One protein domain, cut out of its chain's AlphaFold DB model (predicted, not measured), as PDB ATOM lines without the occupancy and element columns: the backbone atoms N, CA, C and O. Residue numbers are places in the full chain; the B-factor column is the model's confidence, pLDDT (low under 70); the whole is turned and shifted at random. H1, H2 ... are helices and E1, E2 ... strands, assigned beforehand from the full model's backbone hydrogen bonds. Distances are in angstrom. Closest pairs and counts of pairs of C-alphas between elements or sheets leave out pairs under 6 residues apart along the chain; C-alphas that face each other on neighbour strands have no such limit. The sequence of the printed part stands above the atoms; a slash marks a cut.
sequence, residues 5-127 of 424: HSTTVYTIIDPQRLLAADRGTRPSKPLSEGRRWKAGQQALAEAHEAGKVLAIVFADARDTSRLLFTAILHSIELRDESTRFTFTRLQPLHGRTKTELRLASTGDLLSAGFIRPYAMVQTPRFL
ATOM      1  N   HIS A   5     108.639 156.018 119.372       90.38
ATOM      2  CA  HIS A   5     108.990 157.193 118.589       90.38
ATOM      3  C   HIS A   5     107.815 157.635 117.697       90.38
ATOM      4  O   HIS A   5     106.925 156.845 117.357       90.38
ATOM      5  N   SER A   6     107.784 158.912 117.311       90.19
ATOM      6  CA  SER A   6     106.697 159.481 116.500       90.19
ATOM      7  C   SER A   6     106.599 158.844 115.107       90.19
ATOM      8  O   SER A   6     105.510 158.819 114.520       90.19
ATOM      9  N   THR A   7     107.710 158.280 114.630       92.75
ATOM     10  CA  THR A   7     107.868 157.577 113.354       92.75
ATOM     11  C   THR A   7     108.177 156.088 113.543       92.75
ATOM     12  O   THR A   7     108.621 155.644 114.598       92.75
ATOM     13  N   THR A   8     107.901 155.303 112.508       94.38
ATOM     14  CA  THR A   8     108.069 153.848 112.441       94.38
ATOM     15  C   THR A   8     108.698 153.496 111.097       94.38
ATOM     16  O   THR A   8     108.409 154.132 110.080       94.38
ATOM     17  N   VAL A   9     109.551 152.475 111.073       93.62
ATOM     18  CA  VAL A   9     110.098 151.941 109.822       93.62
ATOM     19  C   VAL A   9     109.074 151.012 109.180       93.62
ATOM     20  O   VAL A   9     108.601 150.070 109.806       93.62
ATOM     21  N   TYR A  10     108.749 151.247 107.916       94.00
ATOM     22  CA  TYR A  10     108.066 150.279 107.066       94.00
ATOM     23  C   TYR A  10     109.097 149.606 106.164       94.00
ATOM     24  O   TYR A  10     109.892 150.295 105.521       94.00
ATOM     25  N   THR A  11     109.067 148.277 106.096       90.81
ATOM     26  CA  THR A  11     109.872 147.514 105.141       90.81
ATOM     27  C   THR A  11     109.096 146.340 104.557       90.81
ATOM     28  O   THR A  11     108.118 145.859 105.137       90.81
ATOM     29  N   ILE A  12     109.551 145.869 103.404       83.81
ATOM     30  CA  ILE A  12     109.004 144.720 102.693       83.81
ATOM     31  C   ILE A  12     110.016 143.578 102.791       83.81
ATOM     32  O   ILE A  12     111.175 143.746 102.425       83.81
ATOM     33  N   ILE A  13     109.596 142.402 103.262       78.12
ATOM     34  CA  ILE A  13     110.502 141.259 103.408       78.12
ATOM     35  C   ILE A  13     109.786 139.925 103.198       78.12
ATOM     36  O   ILE A  13     108.587 139.791 103.447       78.12
ATOM     37  N   ASP A  14     110.525 138.918 102.724       77.88
ATOM     38  CA  ASP A  14     110.002 137.559 102.629       77.88
ATOM     39  C   ASP A  14     109.676 137.000 104.036       77.88
ATOM     40  O   ASP A  14     110.534 137.048 104.928       77.88
ATOM     41  N   PRO A  15     108.468 136.447 104.263       62.84
ATOM     42  CA  PRO A  15     108.054 136.014 105.598       62.84
ATOM     43  C   PRO A  15     108.843 134.822 106.137       62.84
ATOM     44  O   PRO A  15     109.031 134.724 107.347       62.84
ATOM     45  N   GLN A  16     109.323 133.926 105.269       59.84
ATOM     46  CA  GLN A  16     110.145 132.795 105.701       59.84
ATOM     47  C   GLN A  16     111.507 133.296 106.177       59.84
ATOM     48  O   GLN A  16     111.973 132.890 107.241       59.84
ATOM     49  N   ARG A  17     112.107 134.243 105.442       73.00
ATOM     50  CA  ARG A  17     113.361 134.897 105.845       73.00
ATOM     51  C   ARG A  17     113.213 135.656 107.166       73.00
ATOM     52  O   ARG A  17     114.118 135.607 107.996       73.00
ATOM     53  N   LEU A  18     112.080 136.331 107.369       68.69
ATOM     54  CA  LEU A  18     111.789 137.075 108.595       68.69
ATOM     55  C   LEU A  18     111.603 136.146 109.808       68.69
ATOM     56  O   LEU A  18     112.235 136.362 110.842       68.69
ATOM     57  N   LEU A  19     110.798 135.087 109.671       56.72
ATOM     58  CA  LEU A  19     110.561 134.100 110.734       56.72
ATOM     59  C   LEU A  19     111.831 133.315 111.089       56.72
ATOM     60  O   LEU A  19     112.095 133.086 112.263       56.72
ATOM     61  N   ALA A  20     112.657 132.959 110.099       62.47
ATOM     62  CA  ALA A  20     113.929 132.268 110.326       62.47
ATOM     63  C   ALA A  20     114.961 133.118 111.095       62.47
ATOM     64  O   ALA A  20     115.924 132.581 111.656       62.47
ATOM     65  N   ALA A  21     114.790 134.443 111.103       60.53
ATOM     66  CA  ALA A  21     115.641 135.365 111.841       60.53
ATOM     67  C   ALA A  21     115.145 135.651 113.266       60.53
ATOM     68  O   ALA A  21     115.957 136.086 114.087       60.53
ATOM     69  N   ASP A  22     113.867 135.412 113.582       64.75
ATOM     70  CA  ASP A  22     113.322 135.647 114.922       64.75
ATOM     71  C   ASP A  22     113.923 134.666 115.939       64.75
ATOM     72  O   ASP A  22     113.983 133.455 115.724       64.75
ATOM     73  N   ARG A  23     114.400 135.206 117.063       59.25
ATOM     74  CA  ARG A  23     114.976 134.437 118.177       59.25
ATOM     75  C   ARG A  23     114.137 134.559 119.450       59.25
ATOM     76  O   ARG A  23     114.616 134.222 120.535       59.25
ATOM     77  N   GLY A  24     112.895 135.031 119.335       58.38
ATOM     78  CA  GLY A  24     111.970 135.153 120.451       58.38
ATOM     79  C   GLY A  24     112.449 136.205 121.444       58.38
ATOM     80  O   GLY A  24     112.357 137.400 121.196       58.38
ATOM     81  N   THR A  25     112.962 135.772 122.594       57.53
ATOM     82  CA  THR A  25     113.395 136.676 123.674       57.53
ATOM     83  C   THR A  25     114.745 137.347 123.423       57.53
ATOM     84  O   THR A  25     115.093 138.285 124.136       57.53
ATOM     85  N   ARG A  26     115.511 136.896 122.421       64.19
ATOM     86  CA  ARG A  26     116.794 137.499 122.023       64.19
ATOM     87  C   ARG A  26     116.622 138.359 120.766       64.19
ATOM     88  O   ARG A  26     115.742 138.050 119.960       64.19
ATOM     89  N   PRO A  27     117.482 139.374 120.545       71.62
ATOM     90  CA  PRO A  27     117.507 140.103 119.281       71.62
ATOM     91  C   PRO A  27     117.603 139.143 118.096       71.62
ATOM     92  O   PRO A  27     118.284 138.116 118.180       71.62
ATOM     93  N   SER A  28     116.942 139.459 116.989       80.62
ATOM     94  CA  SER A  28     116.925 138.633 115.780       80.62
ATOM     95  C   SER A  28     118.337 138.325 115.261       80.62
ATOM     96  O   SER A  28     119.324 138.975 115.624       80.62
ATOM     97  N   LYS A  29     118.471 137.327 114.382       84.12
ATOM     98  CA  LYS A  29     119.646 137.279 113.501       84.12
ATOM     99  C   LYS A  29     119.648 138.561 112.645       84.12
ATOM    100  O   LYS A  29     118.565 139.005 112.250       84.12
ATOM    101  N   PRO A  30     120.812 139.171 112.366       89.94
ATOM    102  CA  PRO A  30     120.854 140.369 111.541       89.94
ATOM    103  C   PRO A  30     120.300 140.106 110.141       89.94
ATOM    104  O   PRO A  30     120.714 139.153 109.478       89.94
ATOM    105  N   LEU A  31     119.385 140.962 109.702       88.31
ATOM    106  CA  LEU A  31     118.850 140.966 108.345       88.31
ATOM    107  C   LEU A  31     119.447 142.124 107.554       88.31
ATOM    108  O   LEU A  31     119.921 143.100 108.131       88.31
ATOM    109  N   SER A  32     119.444 141.994 106.230       87.75
ATOM    110  CA  SER A  32     120.007 142.994 105.321       87.75
ATOM    111  C   SER A  32     118.991 143.418 104.274       87.75
ATOM    112  O   SER A  32     118.344 142.555 103.670       87.75
ATOM    113  N   GLU A  33     118.910 144.726 104.057       87.94
ATOM    114  CA  GLU A  33     118.111 145.379 103.026       87.94
ATOM    115  C   GLU A  33     119.020 146.078 102.007       87.94
ATOM    116  O   GLU A  33     120.009 146.706 102.386       87.94
ATOM    117  N   GLY A  34     118.672 146.004 100.719       82.69
ATOM    118  CA  GLY A  34     119.465 146.540  99.601       82.69
ATOM    119  C   GLY A  34     119.352 148.056  99.413       82.69
ATOM    120  O   GLY A  34     119.533 148.567  98.311       82.69
ATOM    121  N   ARG A  35     118.963 148.784 100.463       84.88
ATOM    122  CA  ARG A  35     118.832 150.240 100.480       84.88
ATOM    123  C   ARG A  35     119.333 150.774 101.808       84.88
ATOM    124  O   ARG A  35     119.062 150.192 102.853       84.88
ATOM    125  N   ARG A  36     119.995 151.927 101.767       90.44
ATOM    126  CA  ARG A  36     120.463 152.623 102.968       90.44
ATOM    127  C   ARG A  36     119.318 153.348 103.668       90.44
ATOM    128  O   ARG A  36     118.743 154.288 103.125       90.44
ATOM    129  N   TRP A  37     119.032 152.968 104.904       93.06
ATOM    130  CA  TRP A  37     118.007 153.582 105.748       93.06
ATOM    131  C   TRP A  37     118.588 154.736 106.574       93.06
ATOM    132  O   TRP A  37     118.544 154.698 107.800       93.06
ATOM    133  N   LYS A  38     119.147 155.769 105.924       91.69
ATOM    134  CA  LYS A  38     119.733 156.931 106.632       91.69
ATOM    135  C   LYS A  38     118.733 157.578 107.599       91.69
ATOM    136  O   LYS A  38     119.036 157.738 108.774       91.69
ATOM    137  N   ALA A  39     117.510 157.835 107.127       90.06
ATOM    138  CA  ALA A  39     116.433 158.375 107.958       90.06
ATOM    139  C   ALA A  39     116.002 157.413 109.084       90.06
ATOM    140  O   ALA A  39     115.596 157.855 110.152       90.06
ATOM    141  N   GLY A  40     116.113 156.098 108.872       92.00
ATOM    142  CA  GLY A  40     115.813 155.087 109.886       92.00
ATOM    143  C   GLY A  40     116.877 155.036 110.980       92.00
ATOM    144  O   GLY A  40     116.529 154.933 112.150       92.00
ATOM    145  N   GLN A  41     118.158 155.153 110.615       95.38
ATOM    146  CA  GLN A  41     119.264 155.241 111.572       95.38
ATOM    147  C   GLN A  41     119.154 156.512 112.420       95.38
ATOM    148  O   GLN A  41     119.265 156.436 113.639       95.38
ATOM    149  N   GLN A  42     118.883 157.654 111.781       93.31
ATOM    150  CA  GLN A  42     118.675 158.920 112.479       93.31
ATOM    151  C   GLN A  42     117.481 158.837 113.443       93.31
ATOM    152  O   GLN A  42     117.639 159.123 114.623       93.31
ATOM    153  N   ALA A  43     116.328 158.334 112.986       92.62
ATOM    154  CA  ALA A  43     115.152 158.164 113.842       92.62
ATOM    155  C   ALA A  43     115.387 157.188 115.011       92.62
ATOM    156  O   ALA A  43     114.740 157.305 116.047       92.62
ATOM    157  N   LEU A  44     116.286 156.207 114.859       92.06
ATOM    158  CA  LEU A  44     116.649 155.290 115.943       92.06
ATOM    159  C   LEU A  44     117.518 155.991 116.994       92.06
ATOM    160  O   LEU A  44     117.294 155.794 118.185       92.06
ATOM    161  N   ALA A  45     118.472 156.821 116.559       89.44
ATOM    162  CA  ALA A  45     119.287 157.638 117.455       89.44
ATOM    163  C   ALA A  45     118.423 158.652 118.224       89.44
ATOM    164  O   ALA A  45     118.460 158.664 119.451       89.44
ATOM    165  N   GLU A  46     117.559 159.391 117.519       90.81
ATOM    166  CA  GLU A  46     116.596 160.332 118.113       90.81
ATOM    167  C   GLU A  46     115.664 159.634 119.116       90.81
ATOM    168  O   GLU A  46     115.400 160.152 120.203       90.81
ATOM    169  N   ALA A  47     115.187 158.424 118.791       88.88
ATOM    170  CA  ALA A  47     114.378 157.638 119.712       88.88
ATOM    171  C   ALA A  47     115.147 157.309 120.997       88.88
ATOM    172  O   ALA A  47     114.608 157.518 122.080       88.88
ATOM    173  N   HIS A  48     116.391 156.836 120.897       86.44
ATOM    174  CA  HIS A  48     117.202 156.492 122.065       86.44
ATOM    175  C   HIS A  48     117.546 157.710 122.929       86.44
ATOM    176  O   HIS A  48     117.414 157.626 124.150       86.44
ATOM    177  N   GLU A  49     117.915 158.839 122.319       86.94
ATOM    178  CA  GLU A  49     118.168 160.100 123.033       86.94
ATOM    179  C   GLU A  49     116.926 160.578 123.797       86.94
ATOM    180  O   GLU A  49     117.024 161.023 124.939       86.94
ATOM    181  N   ALA A  50     115.739 160.406 123.211       84.25
ATOM    182  CA  ALA A  50     114.468 160.740 123.845       84.25
ATOM    183  C   ALA A  50     113.952 159.671 124.837       84.25
ATOM    184  O   ALA A  50     112.831 159.799 125.336       84.25
ATOM    185  N   GLY A  51     114.702 158.588 125.094       83.81
ATOM    186  CA  GLY A  51     114.263 157.466 125.941       83.81
ATOM    187  C   GLY A  51     113.100 156.646 125.355       83.81
ATOM    188  O   GLY A  51     112.413 155.909 126.070       83.81
ATOM    189  N   LYS A  52     112.857 156.783 124.052       87.38
ATOM    190  CA  LYS A  52     111.822 156.099 123.270       87.38
ATOM    191  C   LYS A  52     112.412 154.912 122.511       87.38
ATOM    192  O   LYS A  52     113.619 154.689 122.469       87.38
ATOM    193  N   VAL A  53     111.542 154.127 121.887       87.25
ATOM    194  CA  VAL A  53     111.931 153.015 121.015       87.25
ATOM    195  C   VAL A  53     111.358 153.190 119.617       87.25
ATOM    196  O   VAL A  53     110.237 153.673 119.440       87.25
ATOM    197  N   LEU A  54     112.114 152.770 118.607       92.06
ATOM    198  CA  LEU A  54     111.678 152.830 117.217       92.06
ATOM    199  C   LEU A  54     111.008 151.511 116.819       92.06
ATOM    200  O   LEU A  54     111.601 150.442 116.945       92.06
ATOM    201  N   ALA A  55     109.772 151.571 116.325       92.50
ATOM    202  CA  ALA A  55     109.086 150.390 115.809       92.50
ATOM    203  C   ALA A  55     109.452 150.120 114.341       92.50
ATOM    204  O   ALA A  55     109.801 151.031 113.583       92.50
ATOM    205  N   ILE A  56     109.305 148.863 113.931       93.88
ATOM    206  CA  ILE A  56     109.361 148.420 112.540       93.88
ATOM    207  C   ILE A  56     108.152 147.552 112.209       93.88
ATOM    208  O   ILE A  56     107.768 146.683 112.991       93.88
ATOM    209  N   VAL A  57     107.570 147.783 111.038       89.56
ATOM    210  CA  VAL A  57     106.461 147.017 110.474       89.56
ATOM    211  C   VAL A  57     106.919 146.334 109.193       89.56
ATOM    212  O   VAL A  57     107.527 146.960 108.322       89.56
ATOM    213  N   PHE A  58     106.575 145.055 109.074       85.81
ATOM    214  CA  PHE A  58     106.952 144.195 107.962       85.81
ATOM    215  C   PHE A  58     105.746 143.886 107.076       85.81
ATOM    216  O   PHE A  58     104.756 143.318 107.548       85.81
ATOM    217  N   ALA A  59     105.842 144.220 105.792       75.56
ATOM    218  CA  ALA A  59     104.917 143.767 104.758       75.56
ATOM    219  C   ALA A  59     105.457 142.544 104.007       75.56
ATOM    220  O   ALA A  59     106.672 142.364 103.901       75.56
ATOM    221  N   ASP A  60     104.558 141.713 103.472       75.81
ATOM    222  CA  ASP A  60     104.944 140.535 102.682       75.81
ATOM    223  C   ASP A  60     105.604 140.969 101.362       75.81
ATOM    224  O   ASP A  60     104.996 141.678 100.562       75.81
ATOM    225  N   ALA A  61     106.828 140.515 101.084       72.88
ATOM    226  CA  ALA A  61     107.481 140.764  99.793       72.88
ATOM    227  C   ALA A  61     106.752 140.167  98.588       72.88
ATOM    228  O   ALA A  61     106.895 140.662  97.473       72.88
ATOM    229  N   ARG A  62     105.943 139.129  98.806       67.75
ATOM    230  CA  ARG A  62     105.157 138.458  97.763       67.75
ATOM    231  C   ARG A  62     103.800 139.132  97.557       67.75
ATOM    232  O   ARG A  62     103.208 138.987  96.493       67.75
ATOM    233  N   ASP A  63     103.319 139.848  98.575       69.25
ATOM    234  CA  ASP A  63     102.069 140.610  98.581       69.25
ATOM    235  C   ASP A  63     102.200 141.835  99.496       69.25
ATOM    236  O   ASP A  63     101.808 141.847 100.668       69.25
ATOM    237  N   THR A  64     102.742 142.908  98.927       68.69
ATOM    238  CA  THR A  64     103.077 144.126  99.678       68.69
ATOM    239  C   THR A  64     101.859 144.819 100.296       68.69
ATOM    240  O   THR A  64     102.032 145.740 101.091       68.69
ATOM    241  N   SER A  65     100.627 144.409  99.959       62.56
ATOM    242  CA  SER A  65      99.396 144.979 100.514       62.56
ATOM    243  C   SER A  65      99.199 144.660 102.004       62.56
ATOM    244  O   SER A  65      98.594 145.457 102.728       62.56
ATOM    245  N   ARG A  66      99.744 143.533 102.482       64.50
ATOM    246  CA  ARG A  66      99.488 142.993 103.824       64.50
ATOM    247  C   ARG A  66     100.623 143.306 104.788       64.50
ATOM    248  O   ARG A  66     101.782 143.023 104.493       64.50
ATOM    249  N   LEU A  67     100.276 143.816 105.970       66.94
ATOM    250  CA  LEU A  67     101.205 143.938 107.094       66.94
ATOM    251  C   LEU A  67     101.153 142.644 107.903       66.94
ATOM    252  O   LEU A  67     100.079 142.214 108.318       66.94
ATOM    253  N   LEU A  68     102.306 142.015 108.095       55.59
ATOM    254  CA  LEU A  68     102.404 140.689 108.696       55.59
ATOM    255  C   LEU A  68     102.797 140.757 110.165       55.59
ATOM    256  O   LEU A  68     102.192 140.102 111.010       55.59
ATOM    257  N   PHE A  69     103.824 141.550 110.461       69.88
ATOM    258  CA  PHE A  69     104.428 141.603 111.782       69.88
ATOM    259  C   PHE A  69     104.865 143.021 112.129       69.88
ATOM    260  O   PHE A  69     105.158 143.834 111.252       69.88
ATOM    261  N   THR A  70     104.954 143.287 113.425       79.75
ATOM    262  CA  THR A  70     105.626 144.451 113.996       79.75
ATOM    263  C   THR A  70     106.669 143.996 115.008       79.75
ATOM    264  O   THR A  70     106.535 142.934 115.614       79.75
ATOM    265  N   ALA A  71     107.704 144.800 115.203       79.06
ATOM    266  CA  ALA A  71     108.708 144.606 116.242       79.06
ATOM    267  C   ALA A  71     109.298 145.953 116.676       79.06
ATOM    268  O   ALA A  71     109.019 146.989 116.070       79.06
ATOM    269  N   ILE A  72     110.131 145.937 117.714       84.88
ATOM    270  CA  ILE A  72     110.982 147.068 118.072       84.88
ATOM    271  C   ILE A  72     112.344 146.874 117.408       84.88
ATOM    272  O   ILE A  72     112.929 145.791 117.486       84.88
ATOM    273  N   LEU A  73     112.840 147.910 116.736       88.81
ATOM    274  CA  LEU A  73     114.187 147.923 116.178       88.81
ATOM    275  C   LEU A  73     115.208 147.968 117.305       88.81
ATOM    276  O   LEU A  73     115.114 148.789 118.211       88.81
ATOM    277  N   HIS A  74     116.181 147.068 117.226       84.69
ATOM    278  CA  HIS A  74     117.263 146.973 118.194       84.69
ATOM    279  C   HIS A  74     118.532 147.664 117.685       84.69
ATOM    280  O   HIS A  74     119.161 148.411 118.426       84.69
ATOM    281  N   SER A  75     118.892 147.465 116.412       86.56
ATOM    282  CA  SER A  75     120.024 148.159 115.786       86.56
ATOM    283  C   SER A  75     119.806 148.396 114.293       86.56
ATOM    284  O   SER A  75     119.132 147.606 113.624       86.56
ATOM    285  N   ILE A  76     120.403 149.474 113.777       94.44
ATOM    286  CA  ILE A  76     120.540 149.783 112.348       94.44
ATOM    287  C   ILE A  76     122.005 150.140 112.081       94.44
ATOM    288  O   ILE A  76     122.526 151.117 112.611       94.44
ATOM    289  N   GLU A  77     122.645 149.369 111.214       92.81
ATOM    290  CA  GLU A  77     124.011 149.565 110.737       92.81
ATOM    291  C   GLU A  77     123.971 149.867 109.237       92.81
ATOM    292  O   GLU A  77     123.506 149.053 108.429       92.81
ATOM    293  N   LEU A  78     124.453 151.044 108.840       93.25
ATOM    294  CA  LEU A  78     124.601 151.382 107.429       93.25
ATOM    295  C   LEU A  78     125.908 150.798 106.885       93.25
ATOM    296  O   LEU A  78     126.967 150.981 107.475       93.25
ATOM    297  N   ARG A  79     125.819 150.134 105.736       91.12
ATOM    298  CA  ARG A  79     126.951 149.726 104.896       91.12
ATOM    299  C   ARG A  79     126.954 150.565 103.615       91.12
ATOM    300  O   ARG A  79     126.061 151.399 103.438       91.12
ATOM    301  N   ASP A  80     127.926 150.329 102.736       83.69
ATOM    302  CA  ASP A  80     128.155 151.137 101.526       83.69
ATOM    303  C   ASP A  80     126.881 151.338 100.698       83.69
ATOM    304  O   ASP A  80     126.496 152.479 100.464       83.69
ATOM    305  N   GLU A  81     126.152 150.253 100.396       88.00
ATOM    306  CA  GLU A  81     124.904 150.270  99.602       88.00
ATOM    307  C   GLU A  81     123.705 149.586 100.292       88.00
ATOM    308  O   GLU A  81     122.636 149.412  99.710       88.00
ATOM    309  N   SER A  82     123.848 149.177 101.555       89.38
ATOM    310  CA  SER A  82     122.827 148.381 102.250       89.38
ATOM    311  C   SER A  82     122.652 148.779 103.708       89.38
ATOM    312  O   SER A  82     123.460 149.500 104.293       89.38
ATOM    313  N   THR A  83     121.574 148.294 104.310       92.00
ATOM    314  CA  THR A  83     121.333 148.412 105.744       92.00
ATOM    315  C   THR A  83     121.267 147.034 106.365       92.00
ATOM    316  O   THR A  83     120.545 146.165 105.885       92.00
ATOM    317  N   ARG A  84     122.005 146.838 107.457       93.44
ATOM    318  CA  ARG A  84     121.896 145.668 108.322       93.44
ATOM    319  C   ARG A  84     121.138 146.071 109.580       93.44
ATOM    320  O   ARG A  84     121.441 147.101 110.166       93.44
ATOM    321  N   PHE A  85     120.141 145.296 109.984       93.69
ATOM    322  CA  PHE A  85     119.319 145.635 111.140       93.69
ATOM    323  C   PHE A  85     118.945 144.404 111.962       93.69
ATOM    324  O   PHE A  85     118.941 143.272 111.469       93.69
ATOM    325  N   THR A  86     118.626 144.640 113.232       87.75
ATOM    326  CA  THR A  86     118.099 143.629 114.155       87.75
ATOM    327  C   THR A  86     116.856 144.147 114.864       87.75
ATOM    328  O   THR A  86     116.649 145.357 114.983       87.75
ATOM    329  N   PHE A  87     116.014 143.231 115.332       86.62
ATOM    330  CA  PHE A  87     114.756 143.556 116.001       86.62
ATOM    331  C   PHE A  87     114.488 142.634 117.196       86.62
ATOM    332  O   PHE A  87     115.070 141.556 117.317       86.62
ATOM    333  N   THR A  88     113.606 143.066 118.091       72.25
ATOM    334  CA  THR A  88     113.044 142.248 119.183       72.25
ATOM    335  C   THR A  88     112.002 141.262 118.659       72.25
ATOM    336  O   THR A  88     111.502 141.478 117.569       72.25
ATOM    337  N   ARG A  89     111.548 140.282 119.452       63.50
ATOM    338  CA  ARG A  89     110.462 139.340 119.094       63.50
ATOM    339  C   ARG A  89     109.399 139.889 118.127       63.50
ATOM    340  O   ARG A  89     108.816 140.946 118.391       63.50
ATOM    341  N   LEU A  90     109.075 139.119 117.088       61.16
ATOM    342  CA  LEU A  90     107.983 139.458 116.176       61.16
ATOM    343  C   LEU A  90     106.625 139.397 116.882       61.16
ATOM    344  O   LEU A  90     106.310 138.452 117.609       61.16
ATOM    345  N   GLN A  91     105.786 140.391 116.610       57.88
ATOM    346  CA  GLN A  91     104.388 140.428 117.020       57.88
ATOM    347  C   GLN A  91     103.502 140.380 115.772       57.88
ATOM    348  O   GLN A  91     103.660 141.231 114.894       57.88
ATOM    349  N   PRO A  92     102.586 139.405 115.650       47.38
ATOM    350  CA  PRO A  92     101.728 139.294 114.477       47.38
ATOM    351  C   PRO A  92     100.729 140.451 114.403       47.38
ATOM    352  O   PRO A  92     100.084 140.808 115.392       47.38
ATOM    353  N   LEU A  93     100.568 141.008 113.204       51.28
ATOM    354  CA  LEU A  93      99.534 141.982 112.882       51.28
ATOM    355  C   LEU A  93      98.415 141.279 112.107       51.28
ATOM    356  O   LEU A  93      98.622 140.772 111.009       51.28
ATOM    357  N   HIS A  94      97.210 141.249 112.675       49.50
ATOM    358  CA  HIS A  94      96.056 140.599 112.052       49.50
ATOM    359  C   HIS A  94      95.168 141.629 111.353       49.50
ATOM    360  O   HIS A  94      94.763 142.619 111.961       49.50
ATOM    361  N   GLY A  95      94.856 141.385 110.077       47.50
ATOM    362  CA  GLY A  95      93.895 142.187 109.311       47.50
ATOM    363  C   GLY A  95      94.340 143.618 108.994       47.50
ATOM    364  O   GLY A  95      93.486 144.441 108.686       47.50
ATOM    365  N   ARG A  96      95.643 143.922 109.081       71.00
ATOM    366  CA  ARG A  96      96.202 145.252 108.793       71.00
ATOM    367  C   ARG A  96      96.826 145.320 107.403       71.00
ATOM    368  O   ARG A  96      97.451 144.366 106.934       71.00
ATOM    369  N   THR A  97      96.691 146.472 106.764       73.38
ATOM    370  CA  THR A  97      97.118 146.729 105.384       73.38
ATOM    371  C   THR A  97      98.080 147.911 105.307       73.38
ATOM    372  O   THR A  97      98.029 148.821 106.135       73.38
ATOM    373  N   LYS A  98      98.976 147.933 104.306       79.50
ATOM    374  CA  LYS A  98      99.932 149.049 104.152       79.50
ATOM    375  C   LYS A  98      99.239 150.383 103.881       79.50
ATOM    376  O   LYS A  98      99.776 151.420 104.242       79.50
ATOM    377  N   THR A  99      98.043 150.355 103.296       79.88
ATOM    378  CA  THR A  99      97.232 151.539 102.982       79.88
ATOM    379  C   THR A  99      96.697 152.249 104.223       79.88
ATOM    380  O   THR A  99      96.200 153.360 104.112       79.88
ATOM    381  N   GLU A 100      96.811 151.643 105.410       78.62
ATOM    382  CA  GLU A 100      96.542 152.298 106.697       78.62
ATOM    383  C   GLU A 100      97.737 153.132 107.205       78.62
ATOM    384  O   GLU A 100      97.599 153.882 108.173       78.62
ATOM    385  N   LEU A 101      98.919 152.995 106.590       85.00
ATOM    386  CA  LEU A 101     100.136 153.704 106.983       85.00
ATOM    387  C   LEU A 101     100.223 155.064 106.289       85.00
ATOM    388  O   LEU A 101      99.837 155.200 105.131       85.00
ATOM    389  N   ARG A 102     100.784 156.059 106.985       89.06
ATOM    390  CA  ARG A 102     101.000 157.418 106.466       89.06
ATOM    391  C   ARG A 102     102.481 157.722 106.344       89.06
ATOM    392  O   ARG A 102     103.212 157.467 107.296       89.06
ATOM    393  N   LEU A 103     102.927 158.285 105.225       88.19
ATOM    394  CA  LEU A 103     104.315 158.713 105.051       88.19
ATOM    395  C   LEU A 103     104.682 159.767 106.099       88.19
ATOM    396  O   LEU A 103     103.929 160.708 106.333       88.19
ATOM    397  N   ALA A 104     105.853 159.623 106.722       90.00
ATOM    398  CA  ALA A 104     106.317 160.575 107.731       90.00
ATOM    399  C   ALA A 104     106.607 161.965 107.138       90.00
ATOM    400  O   ALA A 104     106.435 162.961 107.830       90.00
ATOM    401  N   SER A 105     107.015 162.027 105.867       83.44
ATOM    402  CA  SER A 105     107.394 163.268 105.185       83.44
ATOM    403  C   SER A 105     106.206 164.117 104.728       83.44
ATOM    404  O   SER A 105     106.290 165.335 104.800       83.44
ATOM    405  N   THR A 106     105.127 163.494 104.237       84.50
ATOM    406  CA  THR A 106     103.976 164.213 103.650       84.50
ATOM    407  C   THR A 106     102.669 164.026 104.423       84.50
ATOM    408  O   THR A 106     101.771 164.847 104.308       84.50
ATOM    409  N   GLY A 107     102.537 162.964 105.228       83.56
ATOM    410  CA  GLY A 107     101.287 162.597 105.907       83.56
ATOM    411  C   GLY A 107     100.284 161.823 105.036       83.56
ATOM    412  O   GLY A 107      99.264 161.342 105.551       83.56
ATOM    413  N   ASP A 108     100.583 161.652 103.745       79.81
ATOM    414  CA  ASP A 108      99.748 160.909 102.800       79.81
ATOM    415  C   ASP A 108      99.715 159.420 103.127       79.81
ATOM    416  O   ASP A 108     100.697 158.850 103.608       79.81
ATOM    417  N   LEU A 109      98.590 158.768 102.831       82.25
ATOM    418  CA  LEU A 109      98.488 157.315 102.938       82.25
ATOM    419  C   LEU A 109      99.407 156.639 101.916       82.25
ATOM    420  O   LEU A 109      99.525 157.082 100.772       82.25
ATOM    421  N   LEU A 110     100.023 155.524 102.307       77.38
ATOM    422  CA  LEU A 110     100.758 154.684 101.369       77.38
ATOM    423  C   LEU A 110      99.780 154.148 100.322       77.38
ATOM    424  O   LEU A 110      98.778 153.515 100.651       77.38
ATOM    425  N   SER A 111     100.080 154.377  99.046       70.31
ATOM    426  CA  SER A 111      99.242 153.880  97.960       70.31
ATOM    427  C   SER A 111      99.314 152.352  97.851       70.31
ATOM    428  O   SER A 111     100.311 151.715  98.211       70.31
ATOM    429  N   ALA A 112      98.275 151.734  97.283       66.69
ATOM    430  CA  ALA A 112      98.284 150.299  96.994       66.69
ATOM    431  C   ALA A 112      99.476 149.894  96.093       66.69
ATOM    432  O   ALA A 112     100.054 148.823  96.272       66.69
ATOM    433  N   GLY A 113      99.906 150.790  95.195       67.44
ATOM    434  CA  GLY A 113     101.069 150.625  94.313       67.44
ATOM    435  C   GLY A 113     102.426 150.963  94.942       67.44
ATOM    436  O   GLY A 113     103.438 150.944  94.247       67.44
ATOM    437  N   PHE A 114     102.493 151.284  96.238       72.75
ATOM    438  CA  PHE A 114     103.757 151.587  96.905       72.75
ATOM    439  C   PHE A 114     104.621 150.320  97.029       72.75
ATOM    440  O   PHE A 114     104.348 149.469  97.875       72.75
ATOM    441  N   ILE A 115     105.638 150.177  96.173       66.50
ATOM    442  CA  ILE A 115     106.527 148.996  96.106       66.50
ATOM    443  C   ILE A 115     107.949 149.262  96.615       66.50
ATOM    444  O   ILE A 115     108.832 148.420  96.461       66.50
ATOM    445  N   ARG A 116     108.216 150.444  97.184       72.69
ATOM    446  CA  ARG A 116     109.559 150.749  97.690       72.69
ATOM    447  C   ARG A 116     109.855 149.847  98.896       72.69
ATOM    448  O   ARG A 116     109.003 149.749  99.777       72.69
ATOM    449  N   PRO A 117     111.057 149.245  98.977       75.75
ATOM    450  CA  PRO A 117     111.395 148.276 100.022       75.75
ATOM    451  C   PRO A 117     111.482 148.908 101.412       75.75
ATOM    452  O   PRO A 117     111.522 148.194 102.401       75.75
ATOM    453  N   TYR A 118     111.511 150.240 101.494       88.69
ATOM    454  CA  TYR A 118     111.635 150.986 102.733       88.69
ATOM    455  C   TYR A 118     110.902 152.324 102.653       88.69
ATOM    456  O   TYR A 118     110.950 153.013 101.628       88.69
ATOM    457  N   ALA A 119     110.263 152.701 103.760       89.94
ATOM    458  CA  ALA A 119     109.720 154.032 103.982       89.94
ATOM    459  C   ALA A 119     109.722 154.380 105.473       89.94
ATOM    460  O   ALA A 119     109.522 153.513 106.324       89.94
ATOM    461  N   MET A 120     109.865 155.667 105.785       94.81
ATOM    462  CA  MET A 120     109.495 156.176 107.102       94.81
ATOM    463  C   MET A 120     108.007 156.501 107.103       94.81
ATOM    464  O   MET A 120     107.529 157.267 106.263       94.81
ATOM    465  N   VAL A 121     107.282 155.924 108.055       92.81
ATOM    466  CA  VAL A 121     105.855 156.172 108.251       92.81
ATOM    467  C   VAL A 121     105.614 156.802 109.614       92.81
ATOM    468  O   VAL A 121     106.398 156.624 110.546       92.81
ATOM    469  N   GLN A 122     104.533 157.558 109.752       92.44
ATOM    470  CA  GLN A 122     104.052 157.988 111.059       92.44
ATOM    471  C   GLN A 122     103.699 156.747 111.876       92.44
ATOM    472  O   GLN A 122     103.058 155.837 111.348       92.44
ATOM    473  N   THR A 123     104.083 156.705 113.153       90.12
ATOM    474  CA  THR A 123     103.775 155.561 114.020       90.12
ATOM    475  C   THR A 123     102.262 155.377 114.106       90.12
ATOM    476  O   THR A 123     101.588 156.226 114.710       90.12
ATOM    477  N   PRO A 124     101.710 154.302 113.515       81.81
ATOM    478  CA  PRO A 124     100.275 154.150 113.359       81.81
ATOM    479  C   PRO A 124      99.595 153.932 114.711       81.81
ATOM    480  O   PRO A 124     100.154 153.338 115.635       81.81
ATOM    481  N   ARG A 125      98.343 154.390 114.825       78.06
ATOM    482  CA  ARG A 125      97.572 154.321 116.078       78.06
ATOM    483  C   ARG A 125      97.415 152.901 116.612       78.06
ATOM    484  O   ARG A 125      97.352 152.733 117.816       78.06
ATOM    485  N   PHE A 126      97.394 151.888 115.747       74.19
ATOM    486  CA  PHE A 126      97.309 150.494 116.186       74.19
ATOM    487  C   PHE A 126      98.598 149.977 116.852       74.19
ATOM    488  O   PHE A 126      98.554 148.935 117.497       74.19
ATOM    489  N   LEU A 127      99.728 150.686 116.713       72.31
ATOM    490  CA  LEU A 127     100.959 150.423 117.470       72.31
ATOM    491  C   LEU A 127     101.051 151.287 118.730       72.31
ATOM    492  O   LEU A 127     101.645 150.873 119.723       72.31
TER     493      LEU A 127
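What this domain is: This is residues 5 to 127 of the 424 residues of the protein "HNHc domain-containing protein" of Corallococcus exercitus (UniProt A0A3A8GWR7). A strongly twisted sheet of six strands curls round helix H2, and the short helix H1 sits beside the strands on the same face. E4 bends at residue 74 and pairs with E3 before the bend and E5 after it; a long stretch without named elements, residues 88 to 117, joins E5 to E6. The printed part has 123 residues, with two named helices and six named strands along the chain as E1 H1 E2 H2 E3 E4 E5 E6; the mixed sheet has the order E2 E5 E4 E3 E1 E6. The class is mixed, helices and strands, with under half of the residues in named elements. The whole is compact, with a radius of gyration of the C-alphas of 13.2 A and spans of 31 by 31 by 29 A.

How they stand to each other: E3, residues 53 to 60, and E1, residues 5 to 13, are parallel neighbours, with N 57 and O 9 at 2.8 A. E4, residues 67 to 78, and E5, residues 83 to 87, continue from E3 as a meander, each strand the antiparallel neighbour of the one before; N 71 and O 56 are 2.9 A apart, N 84 and O 77 2.8 A. The edge strands, both antiparallel to their neighbours, are E2, residues 31 to 33, with N 33 and O 83 at 2.8 A, and E6, residues 118 to 122, with N 121 and O 8 at 2.9 A. H2, residues 38 to 49, is on the sheet; its closest C-alphas to E4 are Gln 41 and Ile 76, 5.7 A. H1, residues 15 to 21, is on the same face, over none of the strands, at a height of 7.5 A. In both helices every O i to N i+4 pair is within hydrogen-bond range.

Where its parts are: E1 begins at C-alpha 5 (108.990, 157.193, 118.589) and spans 22.1 A; E3 spans 23.3 A, E4 24.6 A and H2 16.8 A. E6 ends at C-alpha 122 (104.052, 157.988, 111.059).

The domain as a whole: The farthest C-alphas, of Asp 80 and Gly 95, are 36.3 A apart. The printed part has no cut; the link E5 to E6 is long. Confidence is under 70 at 29 residues, among them 18 to 26, 62 to 69 and 89 to 95.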